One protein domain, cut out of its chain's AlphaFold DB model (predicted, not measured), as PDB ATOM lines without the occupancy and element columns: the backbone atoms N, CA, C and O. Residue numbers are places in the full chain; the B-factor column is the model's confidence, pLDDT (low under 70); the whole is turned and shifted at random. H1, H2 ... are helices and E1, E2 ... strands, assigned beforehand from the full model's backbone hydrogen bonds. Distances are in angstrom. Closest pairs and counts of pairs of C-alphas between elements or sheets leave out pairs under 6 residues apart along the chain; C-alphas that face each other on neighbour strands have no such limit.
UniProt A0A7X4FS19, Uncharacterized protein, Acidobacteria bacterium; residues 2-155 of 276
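Overview. This is residues 2 to 155 of the 276 residues of an uncharacterized protein of Acidobacteria bacterium (UniProt A0A7X4FS19). Helix H4 runs through the middle of a compact helical body, with H2, H5 and H7 packed round it on three sides, H1 spanning H2 and H7, and H8 folded back along H7. A small hairpin of two strands, E1 and E2, sits by the last part of H2 and the first part of H4, next to the short helix H3. You will find 154 printed residues, with eight named helices and two named strands in the order H1 H2 E1 E2 H3 H4 H5 H6 H7 H8; the sheet is antiparallel and the class is mostly helix. The radius of gyration of the C-alphas is 15.5 A, and the spans are 47 by 36 by 28 A.

Along the chain. Start at the sheet: E1 is residues 37 to 39, from C-alpha 37 at (4.540, -5.435, -34.294), and E2 is residues 45 to 50. Before them, H1 is residues 2 to 10, beginning at C-alpha 2 at (-9.570, 5.163, -27.263), and H2, residues 14 to 33, is 28.0 A long. After them come H3, residues 53 to 58; H4, residues 62 to 78, 24.7 A; H5, residues 81 to 92, 16.7 A; and H6, residues 95 to 99. H7, residues 113 to 129, is 24.9 A long, and H8, residues 133 to 148, runs 21.9 A to C-alpha 148 at (3.187, 23.005, -23.833).

Arrangement. In the hairpin of E1 and E2, look for N 38 and O 49 at 2.8 A and N 46 and O 38 at 2.9 A. From E1, the C-alphas of Arg 37 and Ile 31 of H2 are 5.1 A apart. H4 is the hub, touching six helices. It touches H2 at a steep tilt of 42 degrees, closest at C-alphas 21 and 77, 5.0 A. It touches H7 at 38 degrees, only just steep, closest at C-alphas 66 and 122, 5.4 A. H4 and H5 form a helical hairpin at 24 degrees, with C-alphas 75 and 83 closest at 5.0 A. H4 touches H6 with residues 62 to 68 alone, closest at C-alphas 64 and 95, 5.1 A. H3 and H4 only just touch, only at the corner, closest at C-alphas 56 and 63, 5.7 A. H1 touches H7, closest at C-alphas 2 and 121, 5.7 A. H7 and H8 form a helical hairpin, closest at C-alphas 123 and 139, 6.6 A. Every O i to N i+4 pair is within hydrogen-bond range in H1 to H6, against 11 of 13 in H7 and 10 of 12 in H8.

Size, cuts and confidence. The C-alphas farthest apart, those of Arg 15 and Thr 151, are 48.1 A apart. The printed part has no cut. Look at residues 100 to 112 for the long link, H6 to H7; the other links are tight. No printed residue is under 70 in pLDDT.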
ATOM      1  N   PHE A   2      -8.835   4.064 -27.926       95.69
ATOM      2  CA  PHE A   2      -9.570   5.163 -27.263       95.69
ATOM      3  C   PHE A   2     -11.100   5.079 -27.399       95.69
ATOM      4  O   PHE A   2     -11.796   5.006 -26.396       95.69
ATOM      5  N   GLY A   3     -11.627   5.022 -28.628       95.56
ATOM      6  CA  GLY A   3     -13.079   4.991 -28.844       95.56
ATOM      7  C   GLY A   3     -13.759   3.748 -28.260       95.56
ATOM      8  O   GLY A   3     -14.819   3.866 -27.658       95.56
ATOM      9  N   LEU A   4     -13.121   2.574 -28.377       97.44
ATOM     10  CA  LEU A   4     -13.622   1.323 -27.789       97.44
ATOM     11  C   LEU A   4     -13.642   1.402 -26.262       97.44
ATOM     12  O   LEU A   4     -14.615   0.982 -25.647       97.44
ATOM     13  N   PHE A   5     -12.600   1.983 -25.663       98.06
ATOM     14  CA  PHE A   5     -12.530   2.226 -24.227       98.06
ATOM     15  C   PHE A   5     -13.651   3.169 -23.767       98.06
ATOM     16  O   PHE A   5     -14.455   2.782 -22.928       98.06
ATOM     17  N   VAL A   6     -13.767   4.358 -24.365       96.38
ATOM     18  CA  VAL A   6     -14.794   5.354 -24.000       96.38
ATOM     19  C   VAL A   6     -16.203   4.775 -24.143       96.38
ATOM     20  O   VAL A   6     -17.005   4.870 -23.216       96.38
ATOM     21  N   TYR A   7     -16.508   4.129 -25.273       96.94
ATOM     22  CA  TYR A   7     -17.814   3.498 -25.478       96.94
ATOM     23  C   TYR A   7     -18.094   2.437 -24.410       96.94
ATOM     24  O   TYR A   7     -19.157   2.449 -23.790       96.94
ATOM     25  N   THR A   8     -17.113   1.572 -24.145       98.12
ATOM     26  CA  THR A   8     -17.233   0.521 -23.133       98.12
ATOM     27  C   THR A   8     -17.529   1.095 -21.756       98.12
ATOM     28  O   THR A   8     -18.460   0.642 -21.095       98.12
ATOM     29  N   MET A   9     -16.774   2.106 -21.323       96.06
ATOM     30  CA  MET A   9     -16.897   2.639 -19.968       96.06
ATOM     31  C   MET A   9     -18.229   3.343 -19.719       96.06
ATOM     32  O   MET A   9     -18.729   3.286 -18.595       96.06
ATOM     33  N   HIS A  10     -18.822   3.964 -20.742       94.56
ATOM     34  CA  HIS A  10     -19.949   4.879 -20.547       94.56
ATOM     35  C   HIS A  10     -21.279   4.421 -21.149       94.56
ATOM     36  O   HIS A  10     -22.321   4.853 -20.663       94.56
ATOM     37  N   LEU A  11     -21.266   3.596 -22.198       96.62
ATOM     38  CA  LEU A  11     -22.464   3.311 -23.000       96.62
ATOM     39  C   LEU A  11     -22.731   1.818 -23.192       96.62
ATOM     40  O   LEU A  11     -23.894   1.433 -23.268       96.62
ATOM     41  N   ALA A  12     -21.681   0.997 -23.266       97.88
ATOM     42  CA  ALA A  12     -21.819  -0.408 -23.622       97.88
ATOM     43  C   ALA A  12     -22.587  -1.223 -22.575       97.88
ATOM     44  O   ALA A  12     -22.277  -1.172 -21.374       97.88
ATOM     45  N   ASP A  13     -23.521  -2.043 -23.057       98.19
ATOM     46  CA  ASP A  13     -24.170  -3.076 -22.250       98.19
ATOM     47  C   ASP A  13     -23.231  -4.268 -21.968       98.19
ATOM     48  O   ASP A  13     -22.115  -4.345 -22.480       98.19
ATOM     49  N   ALA A  14     -23.660  -5.220 -21.135       97.62
ATOM     50  CA  ALA A  14     -22.819  -6.355 -20.744       97.62
ATOM     51  C   ALA A  14     -22.340  -7.211 -21.934       97.62
ATOM     52  O   ALA A  14     -21.193  -7.653 -21.943       97.62
ATOM     53  N   ARG A  15     -23.192  -7.416 -22.945       98.25
ATOM     54  CA  ARG A  15     -22.865  -8.220 -24.129       98.25
ATOM     55  C   ARG A  15     -21.894  -7.475 -25.041       98.25
ATOM     56  O   ARG A  15     -20.968  -8.067 -25.583       98.25
ATOM     57  N   GLU A  16     -22.099  -6.174 -25.217       98.44
ATOM     58  CA  GLU A  16     -21.198  -5.318 -25.988       98.44
ATOM     59  C   GLU A  16     -19.826  -5.215 -25.323       98.44
ATOM     60  O   GLU A  16     -18.809  -5.303 -26.007       98.44
ATOM     61  N   ARG A  17     -19.783  -5.092 -23.992       98.12
ATOM     62  CA  ARG A  17     -18.540  -5.102 -23.208       98.12
ATOM     63  C   ARG A  17     -17.731  -6.371 -23.442       98.12
ATOM     64  O   ARG A  17     -16.538  -6.275 -23.711       98.12
ATOM     65  N   GLU A  18     -18.381  -7.531 -23.380       98.00
ATOM     66  CA  GLU A  18     -17.749  -8.826 -23.647       98.00
ATOM     67  C   GLU A  18     -17.190  -8.886 -25.078       98.00
ATOM     68  O   GLU A  18     -15.991  -9.096 -25.259       98.00
ATOM     69  N   ALA A  19     -18.009  -8.577 -26.088       98.50
ATOM     70  CA  ALA A  19     -17.589  -8.610 -27.493       98.50
ATOM     71  C   ALA A  19     -16.442  -7.625 -27.813       98.50
ATOM     72  O   ALA A  19     -15.522  -7.933 -28.581       98.50
ATOM     73  N   ILE A  20     -16.469  -6.426 -27.220       98.56
ATOM     74  CA  ILE A  20     -15.388  -5.443 -27.362       98.56
ATOM     75  C   ILE A  20     -14.126  -5.937 -26.653       98.56
ATOM     76  O   ILE A  20     -13.039  -5.818 -27.221       98.56
ATOM     77  N   GLY A  21     -14.255  -6.504 -25.451       98.56
ATOM     78  CA  GLY A  21     -13.151  -7.105 -24.709       98.56
ATOM     79  C   GLY A  21     -12.454  -8.201 -25.514       98.56
ATOM     80  O   GLY A  21     -11.234  -8.159 -25.662       98.56
ATOM     81  N   GLU A  22     -13.215  -9.122 -26.111       98.56
ATOM     82  CA  GLU A  22     -12.694 -10.174 -26.996       98.56
ATOM     83  C   GLU A  22     -11.956  -9.598 -28.210       98.56
ATOM     84  O   GLU A  22     -10.837 -10.011 -28.521       98.56
ATOM     85  N   THR A  23     -12.544  -8.596 -28.868       98.44
ATOM     86  CA  THR A  23     -11.937  -7.939 -30.035       98.44
ATOM     87  C   THR A  23     -10.624  -7.250 -29.665       98.44
ATOM     88  O   THR A  23      -9.614  -7.401 -30.353       98.44
ATOM     89  N   VAL A  24     -10.617  -6.495 -28.564       98.62
ATOM     90  CA  VAL A  24      -9.416  -5.824 -28.064       98.62
ATOM     91  C   VAL A  24      -8.351  -6.847 -27.677       98.62
ATOM     92  O   VAL A  24      -7.191  -6.667 -28.050       98.62
ATOM     93  N   ALA A  25      -8.729  -7.920 -26.979       98.75
ATOM     94  CA  ALA A  25      -7.812  -8.988 -26.610       98.75
ATOM     95  C   ALA A  25      -7.140  -9.595 -27.844       98.75
ATOM     96  O   ALA A  25      -5.917  -9.661 -27.882       98.75
ATOM     97  N   ALA A  26      -7.918  -9.946 -28.872       98.56
ATOM     98  CA  ALA A  26      -7.399 -10.532 -30.103       98.56
ATOM     99  C   ALA A  26      -6.393  -9.612 -30.815       98.56
ATOM    100  O   ALA A  26      -5.348 -10.074 -31.271       98.56
ATOM    101  N   VAL A  27      -6.669  -8.304 -30.876       98.06
ATOM    102  CA  VAL A  27      -5.744  -7.325 -31.473       98.06
ATOM    103  C   VAL A  27      -4.445  -7.223 -30.673       98.06
ATOM    104  O   VAL A  27      -3.364  -7.226 -31.258       98.06
ATOM    105  N   VAL A  28      -4.529  -7.120 -29.343       98.69
ATOM    106  CA  VAL A  28      -3.333  -6.969 -28.502       98.69
ATOM    107  C   VAL A  28      -2.512  -8.253 -28.457       98.69
ATOM    108  O   VAL A  28      -1.290  -8.167 -28.547       98.69
ATOM    109  N   ASP A  29      -3.158  -9.415 -28.359       98.56
ATOM    110  CA  ASP A  29      -2.486 -10.716 -28.405       98.56
ATOM    111  C   ASP A  29      -1.720 -10.864 -29.731       98.56
ATOM    112  O   ASP A  29      -0.520 -11.114 -29.691       98.56
ATOM    113  N   ALA A  30      -2.337 -10.561 -30.883       98.06
ATOM    114  CA  ALA A  30      -1.650 -10.610 -32.180       98.06
ATOM    115  C   ALA A  30      -0.386  -9.728 -32.218       98.06
ATOM    116  O   ALA A  30       0.682 -10.180 -32.618       98.06
ATOM    117  N   ILE A  31      -0.470  -8.486 -31.726       98.56
ATOM    118  CA  ILE A  31       0.687  -7.575 -31.684       98.56
ATOM    119  C   ILE A  31       1.792  -8.114 -30.769       98.56
ATOM    120  O   ILE A  31       2.978  -7.996 -31.090       98.56
ATOM    121  N   VAL A  32       1.427  -8.660 -29.605       98.31
ATOM    122  CA  VAL A  32       2.382  -9.203 -28.629       98.31
ATOM    123  C   VAL A  32       3.054 -10.465 -29.169       98.31
ATOM    124  O   VAL A  32       4.280 -10.571 -29.074       98.31
ATOM    125  N   ASP A  33       2.283 -11.364 -29.777       97.94
ATOM    126  CA  ASP A  33       2.753 -12.624 -30.354       97.94
ATOM    127  C   ASP A  33       3.666 -12.390 -31.566       97.94
ATOM    128  O   ASP A  33       4.683 -13.069 -31.719       97.94
ATOM    129  N   ASP A  34       3.408 -11.340 -32.351       98.12
ATOM    130  CA  ASP A  34       4.268 -10.908 -33.460       98.12
ATOM    131  C   ASP A  34       5.498 -10.092 -33.014       98.12
ATOM    132  O   ASP A  34       6.207  -9.464 -33.819       98.12
ATOM    133  N   GLY A  35       5.820 -10.131 -31.720       97.31
ATOM    134  CA  GLY A  35       7.005  -9.500 -31.155       97.31
ATOM    135  C   GLY A  35       6.890  -7.982 -31.096       97.31
ATOM    136  O   GLY A  35       7.861  -7.293 -31.401       97.31
ATOM    137  N   LEU A  36       5.722  -7.474 -30.691       98.38
ATOM    138  CA  LEU A  36       5.388  -6.050 -30.581       98.38
ATOM    139  C   LEU A  36       5.302  -5.338 -31.937       98.38
ATOM    140  O   LEU A  36       5.746  -4.201 -32.079       98.38
ATOM    141  N   ARG A  37       4.720  -5.992 -32.945       98.25
ATOM    142  CA  ARG A  37       4.540  -5.435 -34.294       98.25
ATOM    143  C   ARG A  37       3.136  -5.706 -34.804       98.25
ATOM    144  O   ARG A  37       2.600  -6.781 -34.594       98.25
ATOM    145  N   ILE A  38       2.569  -4.753 -35.532       98.00
ATOM    146  CA  ILE A  38       1.380  -4.988 -36.352       98.00
ATOM    147  C   ILE A  38       1.856  -5.537 -37.690       98.00
ATOM    148  O   ILE A  38       2.573  -4.846 -38.424       98.00
ATOM    149  N   ILE A  39       1.439  -6.759 -38.007       97.62
ATOM    150  CA  ILE A  39       1.705  -7.412 -39.286       97.62
ATOM    151  C   ILE A  39       0.585  -7.073 -40.273       97.62
ATOM    152  O   ILE A  39      -0.602  -7.146 -39.957       97.62
ATOM    153  N   GLY A  40       0.973  -6.622 -41.464       94.88
ATOM    154  CA  GLY A  40       0.068  -6.262 -42.545       94.88
ATOM    155  C   GLY A  40      -0.502  -7.478 -43.272       94.88
ATOM    156  O   GLY A  40      -0.074  -8.615 -43.080       94.88
ATOM    157  N   TYR A  41      -1.448  -7.222 -44.178       93.81
ATOM    158  CA  TYR A  41      -2.079  -8.260 -45.004       93.81
ATOM    159  C   TYR A  41      -1.085  -9.014 -45.909       93.81
ATOM    160  O   TYR A  41      -1.394 -10.094 -46.400       93.81
ATOM    161  N   ASP A  42       0.094  -8.436 -46.152       95.88
ATOM    162  CA  ASP A  42       1.184  -9.006 -46.943       95.88
ATOM    163  C   ASP A  42       2.156  -9.860 -46.104       95.88
ATOM    164  O   ASP A  42       3.183 -10.315 -46.614       95.88
ATOM    165  N   GLY A  43       1.852 -10.071 -44.817       95.81
ATOM    166  CA  GLY A  43       2.678 -10.833 -43.883       95.81
ATOM    167  C   GLY A  43       3.929 -10.092 -43.406       95.81
ATOM    168  O   GLY A  43       4.798 -10.703 -42.786       95.81
ATOM    169  N   ARG A  44       4.061  -8.788 -43.692       96.25
ATOM    170  CA  ARG A  44       5.213  -7.974 -43.280       96.25
ATOM    171  C   ARG A  44       4.823  -6.983 -42.185       96.25
ATOM    172  O   ARG A  44       3.677  -6.541 -42.145       96.25
ATOM    173  N   PRO A  45       5.757  -6.575 -41.306       95.50
ATOM    174  CA  PRO A  45       5.493  -5.492 -40.369       95.50
ATOM    175  C   PRO A  45       5.037  -4.227 -41.097       95.50
ATOM    176  O   PRO A  45       5.637  -3.815 -42.094       95.50
ATOM    177  N   THR A  46       3.988  -3.596 -40.580       96.12
ATOM    178  CA  THR A  46       3.543  -2.295 -41.081       96.12
ATOM    179  C   THR A  46       4.615  -1.229 -40.847       96.12
ATOM    180  O   THR A  46       5.469  -1.349 -39.967       96.12
ATOM    181  N   ARG A  47       4.560  -0.146 -41.631       94.19
ATOM    182  CA  ARG A  47       5.558   0.931 -41.567       94.19
ATOM    183  C   ARG A  47       5.676   1.561 -40.173       94.19
ATOM    184  O   ARG A  47       6.791   1.807 -39.728       94.19
ATOM    185  N   TRP A  48       4.540   1.824 -39.524       94.56
ATOM    186  CA  TRP A  48       4.466   2.594 -38.273       94.56
ATOM    187  C   TRP A  48       3.974   1.783 -37.068       94.56
ATOM    188  O   TRP A  48       4.182   2.198 -35.932       94.56
ATOM    189  N   GLY A  49       3.336   0.627 -37.285       96.31
ATOM    190  CA  GLY A  49       2.841  -0.252 -36.222       96.31
ATOM    191  C   GLY A  49       3.959  -1.095 -35.622       96.31
ATOM    192  O   GLY A  49       3.947  -2.318 -35.736       96.31
ATOM    193  N   ARG A  50       4.955  -0.425 -35.048       97.94
ATOM    194  CA  ARG A  50       6.195  -1.005 -34.535       97.94
ATOM    195  C   ARG A  50       6.401  -0.560 -33.099       97.94
ATOM    196  O   ARG A  50       6.548   0.628 -32.832       97.94
ATOM    197  N   TYR A  51       6.379  -1.497 -32.171       98.38
ATOM    198  CA  TYR A  51       6.422  -1.234 -30.737       98.38
ATOM    199  C   TYR A  51       7.593  -1.954 -30.068       98.38
ATOM    200  O   TYR A  51       7.643  -2.035 -28.842       98.38
ATOM    201  N   GLU A  52       8.538  -2.483 -30.850       97.94
ATOM    202  CA  GLU A  52       9.724  -3.161 -30.336       97.94
ATOM    203  C   GLU A  52      10.665  -2.176 -29.614       97.94
ATOM    204  O   GLU A  52      10.780  -1.021 -30.037       97.94
ATOM    205  N   PRO A  53      11.426  -2.616 -28.590       97.56
ATOM    206  CA  PRO A  53      12.211  -1.723 -27.725       97.56
ATOM    207  C   PRO A  53      13.191  -0.819 -28.471       97.56
ATOM    208  O   PRO A  53      13.309   0.362 -28.160       97.56
ATOM    209  N   ALA A  54      13.876  -1.366 -29.478       96.88
ATOM    210  CA  ALA A  54      14.830  -0.606 -30.279       96.88
ATOM    211  C   ALA A  54      14.145   0.501 -31.096       96.88
ATOM    212  O   ALA A  54      14.678   1.601 -31.198       96.88
ATOM    213  N   TYR A  55      12.954   0.228 -31.640       97.62
ATOM    214  CA  TYR A  55      12.208   1.197 -32.438       97.62
ATOM    215  C   TYR A  55      11.621   2.305 -31.559       97.62
ATOM    216  O   TYR A  55      11.795   3.480 -31.861       97.62
ATOM    217  N   VAL A  56      10.999   1.952 -30.430       97.69
ATOM    218  CA  VAL A  56      10.418   2.963 -29.530       97.69
ATOM    219  C   VAL A  56      11.488   3.841 -28.876       97.69
ATOM    220  O   VAL A  56      11.250   5.017 -28.638       97.69
ATOM    221  N   ALA A  57      12.676   3.302 -28.589       96.12
ATOM    222  CA  ALA A  57      13.748   4.078 -27.969       96.12
ATOM    223  C   ALA A  57      14.531   4.940 -28.974       96.12
ATOM    224  O   ALA A  57      15.012   6.008 -28.601       96.12
ATOM    225  N   GLY A  58      14.704   4.460 -30.210       94.38
ATOM    226  CA  GLY A  58      15.566   5.097 -31.210       94.38
ATOM    227  C   GLY A  58      14.839   5.943 -32.251       94.38
ATOM    228  O   GLY A  58      15.416   6.910 -32.735       94.38
ATOM    229  N   GLU A  59      13.596   5.596 -32.588       94.94
ATOM    230  CA  GLU A  59      12.893   6.156 -33.749       94.94
ATOM    231  C   GLU A  59      11.601   6.875 -33.353       94.94
ATOM    232  O   GLU A  59      11.418   8.035 -33.709       94.94
ATOM    233  N   GLU A  60      10.713   6.207 -32.604       96.25
ATOM    234  CA  GLU A  60       9.363   6.721 -32.333       96.25
ATOM    235  C   GLU A  60       8.929   6.515 -30.867       96.25
ATOM    236  O   GLU A  60       8.223   5.551 -30.546       96.25
ATOM    237  N   PRO A  61       9.326   7.410 -29.940       97.44
ATOM    238  CA  PRO A  61       8.980   7.306 -28.520       97.44
ATOM    239  C   PRO A  61       7.478   7.316 -28.224       97.44
ATOM    240  O   PRO A  61       7.047   6.721 -27.232       97.44
ATOM    241  N   MET A  62       6.656   7.932 -29.083       97.81
ATOM    242  CA  MET A  62       5.193   7.901 -28.949       97.81
ATOM    243  C   MET A  62       4.656   6.468 -28.939       97.81
ATOM    244  O   MET A  62       3.714   6.163 -28.200       97.81
ATOM    245  N   ASN A  63       5.271   5.562 -29.702       98.56
ATOM    246  CA  ASN A  63       4.822   4.178 -29.794       98.56
ATOM    247  C   ASN A  63       4.914   3.444 -28.446       98.56
ATOM    248  O   ASN A  63       4.151   2.503 -28.217       98.56
ATOM    249  N   ALA A  64       5.738   3.912 -27.502       98.81
ATOM    250  CA  ALA A  64       5.715   3.400 -26.136       98.81
ATOM    251  C   ALA A  64       4.362   3.663 -25.443       98.81
ATOM    252  O   ALA A  64       3.799   2.747 -24.840       98.81
ATOM    253  N   LEU A  65       3.801   4.872 -25.581       98.88
ATOM    254  CA  LEU A  65       2.480   5.217 -25.038       98.88
ATOM    255  C   LEU A  65       1.365   4.435 -25.735       98.88
ATOM    256  O   LEU A  65       0.479   3.919 -25.059       98.88
ATOM    257  N   LEU A  66       1.426   4.294 -27.064       98.75
ATOM    258  CA  LEU A  66       0.438   3.516 -27.820       98.75
ATOM    259  C   LEU A  66       0.402   2.046 -27.362       98.75
ATOM    260  O   LEU A  66      -0.673   1.483 -27.153       98.75
ATOM    261  N   MET A  67       1.569   1.424 -27.161       98.81
ATOM    262  CA  MET A  67       1.651   0.035 -26.699       98.81
ATOM    263  C   MET A  67       1.149  -0.126 -25.261       98.81
ATOM    264  O   MET A  67       0.370  -1.038 -24.981       98.81
ATOM    265  N   LEU A  68       1.545   0.775 -24.355       98.94
ATOM    266  CA  LEU A  68       1.046   0.784 -22.976       98.94
ATOM    267  C   LEU A  68      -0.477   0.952 -22.943       98.94
ATOM    268  O   LEU A  68      -1.152   0.214 -22.228       98.94
ATOM    269  N   GLN A  69      -1.019   1.865 -23.755       98.81
ATOM    270  CA  GLN A  69      -2.454   2.102 -23.883       98.81
ATOM    271  C   GLN A  69      -3.190   0.837 -24.327       98.81
ATOM    272  O   GLN A  69      -4.170   0.446 -23.696       98.81
ATOM    273  N   MET A  70      -2.718   0.186 -25.393       98.81
ATOM    274  CA  MET A  70      -3.323  -1.042 -25.907       98.81
ATOM    275  C   MET A  70      -3.417  -2.118 -24.822       98.81
ATOM    276  O   MET A  70      -4.503  -2.640 -24.573       98.81
ATOM    277  N   VAL A  71      -2.313  -2.404 -24.127       98.81
ATOM    278  CA  VAL A  71      -2.283  -3.458 -23.102       98.81
ATOM    279  C   VAL A  71      -3.094  -3.082 -21.859       98.81
ATOM    280  O   VAL A  71      -3.802  -3.934 -21.325       98.81
ATOM    281  N   LYS A  72      -3.029  -1.825 -21.396       98.75
ATOM    282  CA  LYS A  72      -3.789  -1.364 -20.221       98.75
ATOM    283  C   LYS A  72      -5.293  -1.439 -20.477       98.75
ATOM    284  O   LYS A  72      -6.016  -1.970 -19.642       98.75
ATOM    285  N   VAL A  73      -5.749  -0.993 -21.651       98.81
ATOM    286  CA  VAL A  73      -7.157  -1.112 -22.056       98.81
ATOM    287  C   VAL A  73      -7.552  -2.581 -22.210       98.81
ATOM    288  O   VAL A  73      -8.605  -2.966 -21.725       98.81
ATOM    289  N   ALA A  74      -6.720  -3.432 -22.819       98.81
ATOM    290  CA  ALA A  74      -7.027  -4.861 -22.910       98.81
ATOM    291  C   ALA A  74      -7.180  -5.513 -21.532       98.81
ATOM    292  O   ALA A  74      -8.095  -6.308 -21.330       98.81
ATOM    293  N   HIS A  75      -6.328  -5.153 -20.571       98.69
ATOM    294  CA  HIS A  75      -6.460  -5.622 -19.197       98.69
ATOM    295  C   HIS A  75      -7.770  -5.144 -18.564       98.69
ATOM    296  O   HIS A  75      -8.511  -5.973 -18.048       98.69
ATOM    297  N   GLU A  76      -8.079  -3.851 -18.656       98.44
ATOM    298  CA  GLU A  76      -9.303  -3.275 -18.088       98.44
ATOM    299  C   GLU A  76     -10.567  -3.942 -18.641       98.44
ATOM    300  O   GLU A  76     -11.453  -4.335 -17.889       98.44
ATOM    301  N   LEU A  77     -10.641  -4.122 -19.961       98.19
ATOM    302  CA  LEU A  77     -11.859  -4.608 -20.608       98.19
ATOM    303  C   LEU A  77     -12.088  -6.113 -20.448       98.19
ATOM    304  O   LEU A  77     -13.208  -6.578 -20.635       98.19
ATOM    305  N   THR A  78     -11.045  -6.884 -20.139       98.19
ATOM    306  CA  THR A  78     -11.120  -8.356 -20.122       98.19
ATOM    307  C   THR A  78     -10.873  -8.961 -18.744       98.19
ATOM    308  O   THR A  78     -11.226 -10.114 -18.510       98.19
ATOM    309  N   GLY A  79     -10.192  -8.241 -17.847       97.81
ATOM    310  CA  GLY A  79      -9.690  -8.774 -16.579       97.81
ATOM    311  C   GLY A  79      -8.621  -9.867 -16.726       97.81
ATOM    312  O   GLY A  79      -8.245 -10.498 -15.738       97.81
ATOM    313  N   LEU A  80      -8.118 -10.135 -17.940       98.50
ATOM    314  CA  LEU A  80      -7.227 -11.269 -18.188       98.50
ATOM    315  C   LEU A  80      -5.805 -10.978 -17.666       98.50
ATOM    316  O   LEU A  80      -5.133 -10.073 -18.176       98.50
ATOM    317  N   PRO A  81      -5.256 -11.795 -16.737       98.44
ATOM    318  CA  PRO A  81      -3.979 -11.494 -16.078       98.44
ATOM    319  C   PRO A  81      -2.766 -11.398 -17.013       98.44
ATOM    320  O   PRO A  81      -1.735 -10.838 -16.638       98.44
ATOM    321  N   ARG A  82      -2.849 -11.965 -18.227       98.44
ATOM    322  CA  ARG A  82      -1.758 -11.890 -19.212       98.44
ATOM    323  C   ARG A  82      -1.472 -10.456 -19.657       98.44
ATOM    324  O   ARG A  82      -0.303 -10.105 -19.776       98.44
ATOM    325  N   PHE A  83      -2.502  -9.620 -19.797       98.81
ATOM    326  CA  PHE A  83      -2.323  -8.218 -20.163       98.81
ATOM    327  C   PHE A  83      -1.703  -7.426 -19.011       98.81
ATOM    328  O   PHE A  83      -0.756  -6.680 -19.230       98.81
ATOM    329  N   GLY A  84      -2.113  -7.680 -17.763       98.56
ATOM    330  CA  GLY A  84      -1.452  -7.102 -16.588       98.56
ATOM    331  C   GLY A  84       0.040  -7.444 -16.507       98.56
ATOM    332  O   GLY A  84       0.873  -6.560 -16.303       98.56
ATOM    333  N   ARG A  85       0.408  -8.712 -16.750       98.75
ATOM    334  CA  ARG A  85       1.822  -9.131 -16.808       98.75
ATOM    335  C   ARG A  85       2.583  -8.460 -17.950       98.75
ATOM    336  O   ARG A  85       3.715  -8.030 -17.747       98.75
ATOM    337  N   GLN A  86       1.974  -8.358 -19.130       98.81
ATOM    338  CA  GLN A  86       2.599  -7.702 -20.274       98.81
ATOM    339  C   GLN A  86       2.798  -6.202 -20.025       98.81
ATOM    340  O   GLN A  86       3.860  -5.670 -20.338       98.81
ATOM    341  N   TYR A  87       1.834  -5.532 -19.395       98.88
ATOM    342  CA  TYR A  87       1.959  -4.131 -19.003       98.88
ATOM    343  C   TYR A  87       3.129  -3.932 -18.033       98.88
ATOM    344  O   TYR A  87       4.015  -3.123 -18.295       98.88
ATOM    345  N   ALA A  88       3.203  -4.746 -16.974       98.81
ATOM    346  CA  ALA A  88       4.311  -4.713 -16.019       98.81
ATOM    347  C   ALA A  88       5.673  -4.960 -16.693       98.81
ATOM    348  O   ALA A  88       6.650  -4.277 -16.383       98.81
ATOM    349  N   ARG A  89       5.741  -5.883 -17.661       98.75
ATOM    350  CA  ARG A  89       6.952  -6.129 -18.457       98.75
ATOM    351  C   ARG A  89       7.367  -4.892 -19.262       98.75
ATOM    352  O   ARG A  89       8.537  -4.525 -19.231       98.75
ATOM    353  N   LEU A  90       6.434  -4.228 -19.946       98.88
ATOM    354  CA  LEU A  90       6.719  -3.000 -20.702       98.88
ATOM    355  C   LEU A  90       7.202  -1.864 -19.785       98.88
ATOM    356  O   LEU A  90       8.134  -1.138 -20.135       98.88
ATOM    357  N   LEU A  91       6.628  -1.743 -18.582       98.81
ATOM    358  CA  LEU A  91       7.094  -0.791 -17.569       98.81
ATOM    359  C   LEU A  91       8.530  -1.086 -17.116       98.81
ATOM    360  O   LEU A  91       9.347  -0.168 -17.077       98.81
ATOM    361  N   GLN A  92       8.870  -2.354 -16.849       98.62
ATOM    362  CA  GLN A  92      10.243  -2.770 -16.515       98.62
ATOM    363  C   GLN A  92      11.235  -2.465 -17.643       98.62
ATOM    364  O   GLN A  92      12.390  -2.134 -17.386       98.62
ATOM    365  N   MET A  93      10.778  -2.530 -18.892       98.31
ATOM    366  CA  MET A  93      11.555  -2.157 -20.076       98.31
ATOM    367  C   MET A  93      11.651  -0.634 -20.280       98.31
ATOM    368  O   MET A  93      12.261  -0.180 -21.244       98.31
ATOM    369  N   GLY A  94      11.064   0.166 -19.385       98.56
ATOM    370  CA  GLY A  94      11.172   1.622 -19.377       98.56
ATOM    371  C   GLY A  94      10.178   2.349 -20.281       98.56
ATOM    372  O   GLY A  94      10.347   3.547 -20.491       98.56
ATOM    373  N   TYR A  95       9.136   1.683 -20.797       98.88
ATOM    374  CA  TYR A  95       8.231   2.284 -21.788       98.88
ATOM    375  C   TYR A  95       7.543   3.556 -21.271       98.88
ATOM    376  O   TYR A  95       7.407   4.515 -22.024       98.88
ATOM    377  N   ALA A  96       7.156   3.611 -19.990       98.81
ATOM    378  CA  ALA A  96       6.547   4.819 -19.422       98.81
ATOM    379  C   ALA A  96       7.518   6.011 -19.460       98.81
ATOM    380  O   ALA A  96       7.148   7.101 -19.886       98.81
ATOM    381  N   ARG A  97       8.787   5.780 -19.107       98.69
ATOM    382  CA  ARG A  97       9.838   6.799 -19.164       98.69
ATOM    383  C   ARG A  97      10.170   7.214 -20.597       98.69
ATOM    384  O   ARG A  97      10.356   8.398 -20.845       98.69
ATOM    385  N   ILE A  98      10.229   6.268 -21.537       98.69
ATOM    386  CA  ILE A  98      10.412   6.565 -22.971       98.69
ATOM    387  C   ILE A  98       9.264   7.454 -23.471       98.69
ATOM    388  O   ILE A  98       9.505   8.443 -24.160       98.69
ATOM    389  N   GLY A  99       8.032   7.158 -23.045       98.56
ATOM    390  CA  GLY A  99       6.835   7.923 -23.381       98.56
ATOM    391  C   GLY A  99       6.854   9.390 -22.934       98.56
ATOM    392  O   GLY A  99       6.192  10.209 -23.563       98.56
ATOM    393  N   GLU A 100       7.664   9.779 -21.939       98.25
ATOM    394  CA  GLU A 100       7.888  11.202 -21.613       98.25
ATOM    395  C   GLU A 100       8.449  11.991 -22.815       98.25
ATOM    396  O   GLU A 100       8.301  13.210 -22.897       98.25
ATOM    397  N   GLY A 101       9.116  11.303 -23.746       96.62
ATOM    398  CA  GLY A 101       9.658  11.847 -24.987       96.62
ATOM    399  C   GLY A 101       8.721  11.759 -26.193       96.62
ATOM    400  O   GLY A 101       9.182  12.052 -27.291       96.62
ATOM    401  N   ALA A 102       7.453  11.364 -26.015       97.12
ATOM    402  CA  ALA A 102       6.538  11.052 -27.116       97.12
ATOM    403  C   ALA A 102       6.373  12.186 -28.138       97.12
ATOM    404  O   ALA A 102       6.409  11.930 -29.336       97.12
ATOM    405  N   ARG A 103       6.229  13.440 -27.687       95.81
ATOM    406  CA  ARG A 103       6.162  14.584 -28.605       95.81
ATOM    407  C   ARG A 103       7.562  15.016 -29.034       95.81
ATOM    408  O   ARG A 103       8.372  15.481 -28.213       95.81
ATOM    409  N   LEU A 104       7.807  14.918 -30.337       91.88
ATOM    410  CA  LEU A 104       8.994  15.464 -30.983       91.88
ATOM    411  C   LEU A 104       8.894  16.989 -31.062       91.88
ATOM    412  O   LEU A 104       7.910  17.546 -31.536       91.88
ATOM    413  N   ASP A 105       9.939  17.659 -30.591       86.81
ATOM    414  CA  ASP A 105      10.028  19.116 -30.559       86.81
ATOM    415  C   ASP A 105      10.537  19.609 -31.923       86.81
ATOM    416  O   ASP A 105      11.731  19.524 -32.214       86.81
ATOM    417  N   ARG A 106       9.620  20.032 -32.802       92.25
ATOM    418  CA  ARG A 106       9.915  20.478 -34.175       92.25
ATOM    419  C   ARG A 106       9.440  21.912 -34.407       92.25
ATOM    420  O   ARG A 106       8.469  22.323 -33.769       92.25
ATOM    421  N   PRO A 107      10.051  22.649 -35.357       94.56
ATOM    422  CA  PRO A 107       9.534  23.942 -35.787       94.56
ATOM    423  C   PRO A 107       8.033  23.859 -36.107       94.56
ATOM    424  O   PRO A 107       7.610  22.882 -36.734       94.56
ATOM    425  N   PRO A 108       7.213  24.865 -35.754       93.12
ATOM    426  CA  PRO A 108       5.757  24.733 -35.825       93.12
ATOM    427  C   PRO A 108       5.218  24.374 -37.215       93.12
ATOM    428  O   PRO A 108       4.314  23.554 -37.351       93.12
ATOM    429  N   ARG A 109       5.832  24.905 -38.281       93.06
ATOM    430  CA  ARG A 109       5.460  24.590 -39.672       93.06
ATOM    431  C   ARG A 109       5.831  23.167 -40.104       93.06
ATOM    432  O   ARG A 109       5.357  22.740 -41.152       93.06
ATOM    433  N   GLU A 110       6.669  22.458 -39.357       93.31
ATOM    434  CA  GLU A 110       7.168  21.103 -39.644       93.31
ATOM    435  C   GLU A 110       6.617  20.045 -38.676       93.31
ATOM    436  O   GLU A 110       6.833  18.845 -38.873       93.31
ATOM    437  N   ALA A 111       5.903  20.477 -37.635       91.38
ATOM    438  CA  ALA A 111       5.241  19.593 -36.689       91.38
ATOM    439  C   ALA A 111       4.189  18.713 -37.388       91.38
ATOM    440  O   ALA A 111       3.482  19.159 -38.302       91.38
ATOM    441  N   ASN A 112       4.114  17.453 -36.952       91.31
ATOM    442  CA  ASN A 112       3.139  16.476 -37.420       91.31
ATOM    443  C   ASN A 112       2.012  16.324 -36.393       91.31
ATOM    444  O   ASN A 112       2.109  15.533 -35.458       91.31
ATOM    445  N   HIS A 113       0.909  17.027 -36.619       95.00
ATOM    446  CA  HIS A 113      -0.240  17.017 -35.712       95.00
ATOM    447  C   HIS A 113      -1.016  15.691 -35.696       95.00
ATOM    448  O   HIS A 113      -1.850  15.471 -34.820       95.00
ATOM    449  N   SER A 114      -0.746  14.772 -36.630       94.56
ATOM    450  CA  SER A 114      -1.281  13.410 -36.527       94.56
ATOM    451  C   SER A 114      -0.697  12.663 -35.325       94.56
ATOM    452  O   SER A 114      -1.431  11.923 -34.669       94.56
ATOM    453  N   ASP A 115       0.589  12.864 -35.023       95.75
ATOM    454  CA  ASP A 115       1.241  12.240 -33.865       95.75
ATOM    455  C   ASP A 115       0.704  12.863 -32.577       95.75
ATOM    456  O   ASP A 115       0.369  12.159 -31.629       95.75
ATOM    457  N   ASP A 116       0.498  14.179 -32.576       96.31
ATOM    458  CA  ASP A 116      -0.116  14.890 -31.460       96.31
ATOM    459  C   ASP A 116      -1.500  14.326 -31.091       96.31
ATOM    460  O   ASP A 116      -1.785  14.115 -29.911       96.31
ATOM    461  N   VAL A 117      -2.353  14.019 -32.075       96.44
ATOM    462  CA  VAL A 117      -3.645  13.366 -31.807       96.44
ATOM    463  C   VAL A 117      -3.448  11.944 -31.276       96.44
ATOM    464  O   VAL A 117      -4.111  11.563 -30.314       96.44
ATOM    465  N   LEU A 118      -2.532  11.155 -31.842       97.25
ATOM    466  CA  LEU A 118      -2.257   9.795 -31.361       97.25
ATOM    467  C   LEU A 118      -1.764   9.777 -29.905       97.25
ATOM    468  O   LEU A 118      -2.246   8.962 -29.114       97.25
ATOM    469  N   ILE A 119      -0.876  10.704 -29.536       98.38
ATOM    470  CA  ILE A 119      -0.401  10.898 -28.159       98.38
ATOM    471  C   ILE A 119      -1.583  11.185 -27.233       98.38
ATOM    472  O   ILE A 119      -1.738  10.506 -26.218       98.38
ATOM    473  N   ALA A 120      -2.454  12.129 -27.601       97.75
ATOM    474  CA  ALA A 120      -3.628  12.496 -26.809       97.75
ATOM    475  C   ALA A 120      -4.560  11.297 -26.557       97.75
ATOM    476  O   ALA A 120      -4.964  11.023 -25.424       97.75
ATOM    477  N   LEU A 121      -4.863  10.542 -27.619       97.56
ATOM    478  CA  LEU A 121      -5.750   9.378 -27.565       97.56
ATOM    479  C   LEU A 121      -5.145   8.205 -26.780       97.56
ATOM    480  O   LEU A 121      -5.890   7.387 -26.232       97.56
ATOM    481  N   ALA A 122      -3.815   8.093 -26.729       98.69
ATOM    482  CA  ALA A 122      -3.140   7.117 -25.882       98.69
ATOM    483  C   ALA A 122      -3.092   7.548 -24.417       98.69
ATOM    484  O   ALA A 122      -3.361   6.732 -23.536       98.69
ATOM    485  N   LEU A 123      -2.808   8.825 -24.159       98.81
ATOM    486  CA  LEU A 123      -2.726   9.367 -22.806       98.81
ATOM    487  C   LEU A 123      -4.060   9.314 -22.070       98.81
ATOM    488  O   LEU A 123      -4.045   9.051 -20.875       98.81
ATOM    489  N   TYR A 124      -5.194   9.491 -22.756       98.50
ATOM    490  CA  TYR A 124      -6.505   9.470 -22.104       98.50
ATOM    491  C   TYR A 124      -6.767   8.204 -21.273       98.50
ATOM    492  O   TYR A 124      -6.800   8.316 -20.053       98.50
ATOM    493  N   PRO A 125      -6.873   6.988 -21.840       98.50
ATOM    494  CA  PRO A 125      -7.101   5.799 -21.020       98.50
ATOM    495  C   PRO A 125      -5.937   5.501 -20.063       98.50
ATOM    496  O   PRO A 125      -6.170   4.932 -19.006       98.50
ATOM    497  N   LEU A 126      -4.693   5.877 -20.388       98.81
ATOM    498  CA  LEU A 126      -3.567   5.700 -19.463       98.81
ATOM    499  C   LEU A 126      -3.741   6.546 -18.196       98.81
ATOM    500  O   LEU A 126      -3.537   6.042 -17.096       98.81
ATOM    501  N   LEU A 127      -4.155   7.804 -18.341       98.69
ATOM    502  CA  LEU A 127      -4.432   8.706 -17.226       98.69
ATOM    503  C   LEU A 127      -5.769   8.404 -16.538       98.69
ATOM    504  O   LEU A 127      -5.905   8.720 -15.363       98.69
ATOM    505  N   GLU A 128      -6.735   7.765 -17.193       98.00
ATOM    506  CA  GLU A 128      -7.953   7.297 -16.511       98.00
ATOM    507  C   GLU A 128      -7.701   6.028 -15.679       98.00
ATOM    508  O   GLU A 128      -8.264   5.872 -14.599       98.00
ATOM    509  N   LEU A 129      -6.848   5.117 -16.165       98.50
ATOM    510  CA  LEU A 129      -6.692   3.769 -15.598       98.50
ATOM    511  C   LEU A 129      -5.456   3.581 -14.713       98.50
ATOM    512  O   LEU A 129      -5.353   2.564 -14.021       98.50
ATOM    513  N   GLU A 130      -4.455   4.462 -14.773       98.44
ATOM    514  CA  GLU A 130      -3.244   4.293 -13.966       98.44
ATOM    515  C   GLU A 130      -3.439   4.763 -12.523       98.44
ATOM    516  O   GLU A 130      -3.679   5.943 -12.254       98.44
ATOM    517  N   THR A 131      -3.275   3.815 -11.601       97.56
ATOM    518  CA  THR A 131      -3.425   3.995 -10.157       97.56
ATOM    519  C   THR A 131      -2.079   4.066  -9.440       97.56
ATOM    520  O   THR A 131      -2.008   4.599  -8.335       97.56
ATOM    521  N   ASP A 132      -1.005   3.528 -10.029       98.50
ATOM    522  CA  ASP A 132       0.343   3.681  -9.485       98.50
ATOM    523  C   ASP A 132       0.839   5.111  -9.739       98.50
ATOM    524  O   ASP A 132       1.079   5.513 -10.879       98.50
ATOM    525  N   ALA A 133       1.006   5.888  -8.666       98.50
ATOM    526  CA  ALA A 133       1.394   7.294  -8.749       98.50
ATOM    527  C   ALA A 133       2.760   7.516  -9.426       98.50
ATOM    528  O   ALA A 133       2.949   8.524 -10.107       98.50
ATOM    529  N   ALA A 134       3.713   6.590  -9.273       98.50
ATOM    530  CA  ALA A 134       5.032   6.718  -9.885       98.50
ATOM    531  C   ALA A 134       4.969   6.486 -11.400       98.50
ATOM    532  O   ALA A 134       5.614   7.207 -12.162       98.50
ATOM    533  N   VAL A 135       4.157   5.524 -11.849       98.81
ATOM    534  CA  VAL A 135       3.913   5.296 -13.282       98.81
ATOM    535  C   VAL A 135       3.105   6.446 -13.877       98.81
ATOM    536  O   VAL A 135       3.476   6.986 -14.919       98.81
ATOM    537  N   ARG A 136       2.039   6.865 -13.190       98.69
ATOM    538  CA  ARG A 136       1.163   7.961 -13.612       98.69
ATOM    539  C   ARG A 136       1.935   9.259 -13.850       98.69
ATOM    540  O   ARG A 136       1.690   9.929 -14.851       98.69
ATOM    541  N   LEU A 137       2.916   9.569 -13.001       98.75
ATOM    542  CA  LEU A 137       3.765  10.754 -13.148       98.75
ATOM    543  C   LEU A 137       4.476  10.813 -14.513       98.75
ATOM    544  O   LEU A 137       4.662  11.897 -15.065       98.75
ATOM    545  N   HIS A 138       4.860   9.670 -15.093       98.88
ATOM    546  CA  HIS A 138       5.439   9.639 -16.440       98.88
ATOM    547  C   HIS A 138       4.423  10.067 -17.511       98.88
ATOM    548  O   HIS A 138       4.770  10.813 -18.429       98.88
ATOM    549  N   TYR A 139       3.164   9.642 -17.385       98.88
ATOM    550  CA  TYR A 139       2.093  10.031 -18.306       98.88
ATOM    551  C   TYR A 139       1.731  11.505 -18.163       98.88
ATOM    552  O   TYR A 139       1.576  12.192 -19.167       98.88
ATOM    553  N   GLU A 140       1.689  12.026 -16.939       98.75
ATOM    554  CA  GLU A 140       1.464  13.452 -16.685       98.75
ATOM    555  C   GLU A 140       2.587  14.313 -17.281       98.75
ATOM    556  O   GLU A 140       2.320  15.328 -17.924       98.75
ATOM    557  N   ARG A 141       3.849  13.879 -17.166       98.69
ATOM    558  CA  ARG A 141       4.990  14.545 -17.820       98.69
ATOM    559  C   ARG A 141       4.899  14.501 -19.341       98.69
ATOM    560  O   ARG A 141       5.172  15.514 -19.989       98.69
ATOM    561  N   ALA A 142       4.514  13.357 -19.908       98.62
ATOM    562  CA  ALA A 142       4.283  13.225 -21.342       98.62
ATOM    563  C   ALA A 142       3.167  14.173 -21.808       98.62
ATOM    564  O   ALA A 142       3.365  14.902 -22.776       98.62
ATOM    565  N   ALA A 143       2.044  14.230 -21.081       98.69
ATOM    566  CA  ALA A 143       0.919  15.122 -21.356       98.69
ATOM    567  C   ALA A 143       1.318  16.601 -21.267       98.69
ATOM    568  O   ALA A 143       1.011  17.376 -22.169       98.69
ATOM    569  N   HIS A 144       2.060  16.992 -20.229       98.19
ATOM    570  CA  HIS A 144       2.556  18.358 -20.073       98.19
ATOM    571  C   HIS A 144       3.472  18.760 -21.235       98.19
ATOM    572  O   HIS A 144       3.295  19.816 -21.839       98.19
ATOM    573  N   ARG A 145       4.459  17.920 -21.577       97.38
ATOM    574  CA  ARG A 145       5.367  18.185 -22.703       97.38
ATOM    575  C   ARG A 145       4.618  18.224 -24.031       97.38
ATOM    576  O   ARG A 145       4.923  19.056 -24.884       97.38
ATOM    577  N   TRP A 146       3.672  17.311 -24.220       97.75
ATOM    578  CA  TRP A 146       2.838  17.275 -25.407       97.75
ATOM    579  C   TRP A 146       2.067  18.590 -25.568       97.75
ATOM    580  O   TRP A 146       2.155  19.238 -26.610       97.75
ATOM    581  N   PHE A 147       1.423  19.039 -24.493       97.94
ATOM    582  CA  PHE A 147       0.570  20.213 -24.525       97.94
ATOM    583  C   PHE A 147       1.338  21.534 -24.626       97.94
ATOM    584  O   PHE A 147       0.932  22.347 -25.442       97.94
ATOM    585  N   HIS A 148       2.445  21.727 -23.894       96.88
ATOM    586  CA  HIS A 148       3.187  23.005 -23.833       96.88
ATOM    587  C   HIS A 148       4.448  23.074 -24.706       96.88
ATOM    588  O   HIS A 148       4.985  24.153 -24.953       96.88
ATOM    589  N   GLY A 149       4.947  21.935 -25.187       95.31
ATOM    590  CA  GLY A 149       6.207  21.883 -25.929       95.31
ATOM    591  C   GLY A 149       7.437  22.154 -25.061       95.31
ATOM    592  O   GLY A 149       7.426  21.947 -23.844       95.31
ATOM    593  N   ARG A 150       8.542  22.536 -25.713       92.88
ATOM    594  CA  ARG A 150       9.812  22.899 -25.059       92.88
ATOM    595  C   ARG A 150      10.495  24.037 -25.813       92.88
ATOM    596  O   ARG A 150      10.326  25.191 -25.446       92.88
ATOM    597  N   THR A 151      11.288  23.708 -26.831       93.94
ATOM    598  CA  THR A 151      11.997  24.686 -27.668       93.94
ATOM    599  C   THR A 151      11.012  25.381 -28.593       93.94
ATOM    600  O   THR A 151      11.076  26.595 -28.768       93.94
ATOM    601  N   TYR A 152      10.084  24.607 -29.152       94.38
ATOM    602  CA  TYR A 152       8.949  25.091 -29.916       94.38
ATOM    603  C   TYR A 152       7.656  24.924 -29.112       94.38
ATOM    604  O   TYR A 152       7.587  24.066 -28.220       94.38
ATOM    605  N   PRO A 153       6.637  25.755 -29.398       93.00
ATOM    606  CA  PRO A 153       5.398  25.737 -28.648       93.00
ATOM    607  C   PRO A 153       4.648  24.407 -28.727       93.00
ATOM    608  O   PRO A 153       4.765  23.590 -29.647       93.00
ATOM    609  N   GLY A 154       3.849  24.232 -27.690       94.56
ATOM    610  CA  GLY A 154       2.767  23.291 -27.528       94.56
ATOM    611  C   GLY A 154       1.698  23.271 -28.607       94.56
ATOM    612  O   GLY A 154       1.698  24.067 -29.540       94.56
ATOM    613  N   ILE A 155       0.741  22.368 -28.410       95.75
ATOM    614  CA  ILE A 155      -0.595  22.491 -29.007       95.75
ATOM    615  C   ILE A 155      -1.406  23.573 -28.276       95.75
ATOM    616  O   ILE A 155      -2.398  24.075 -28.801       95.75
TER     617      ILE A 155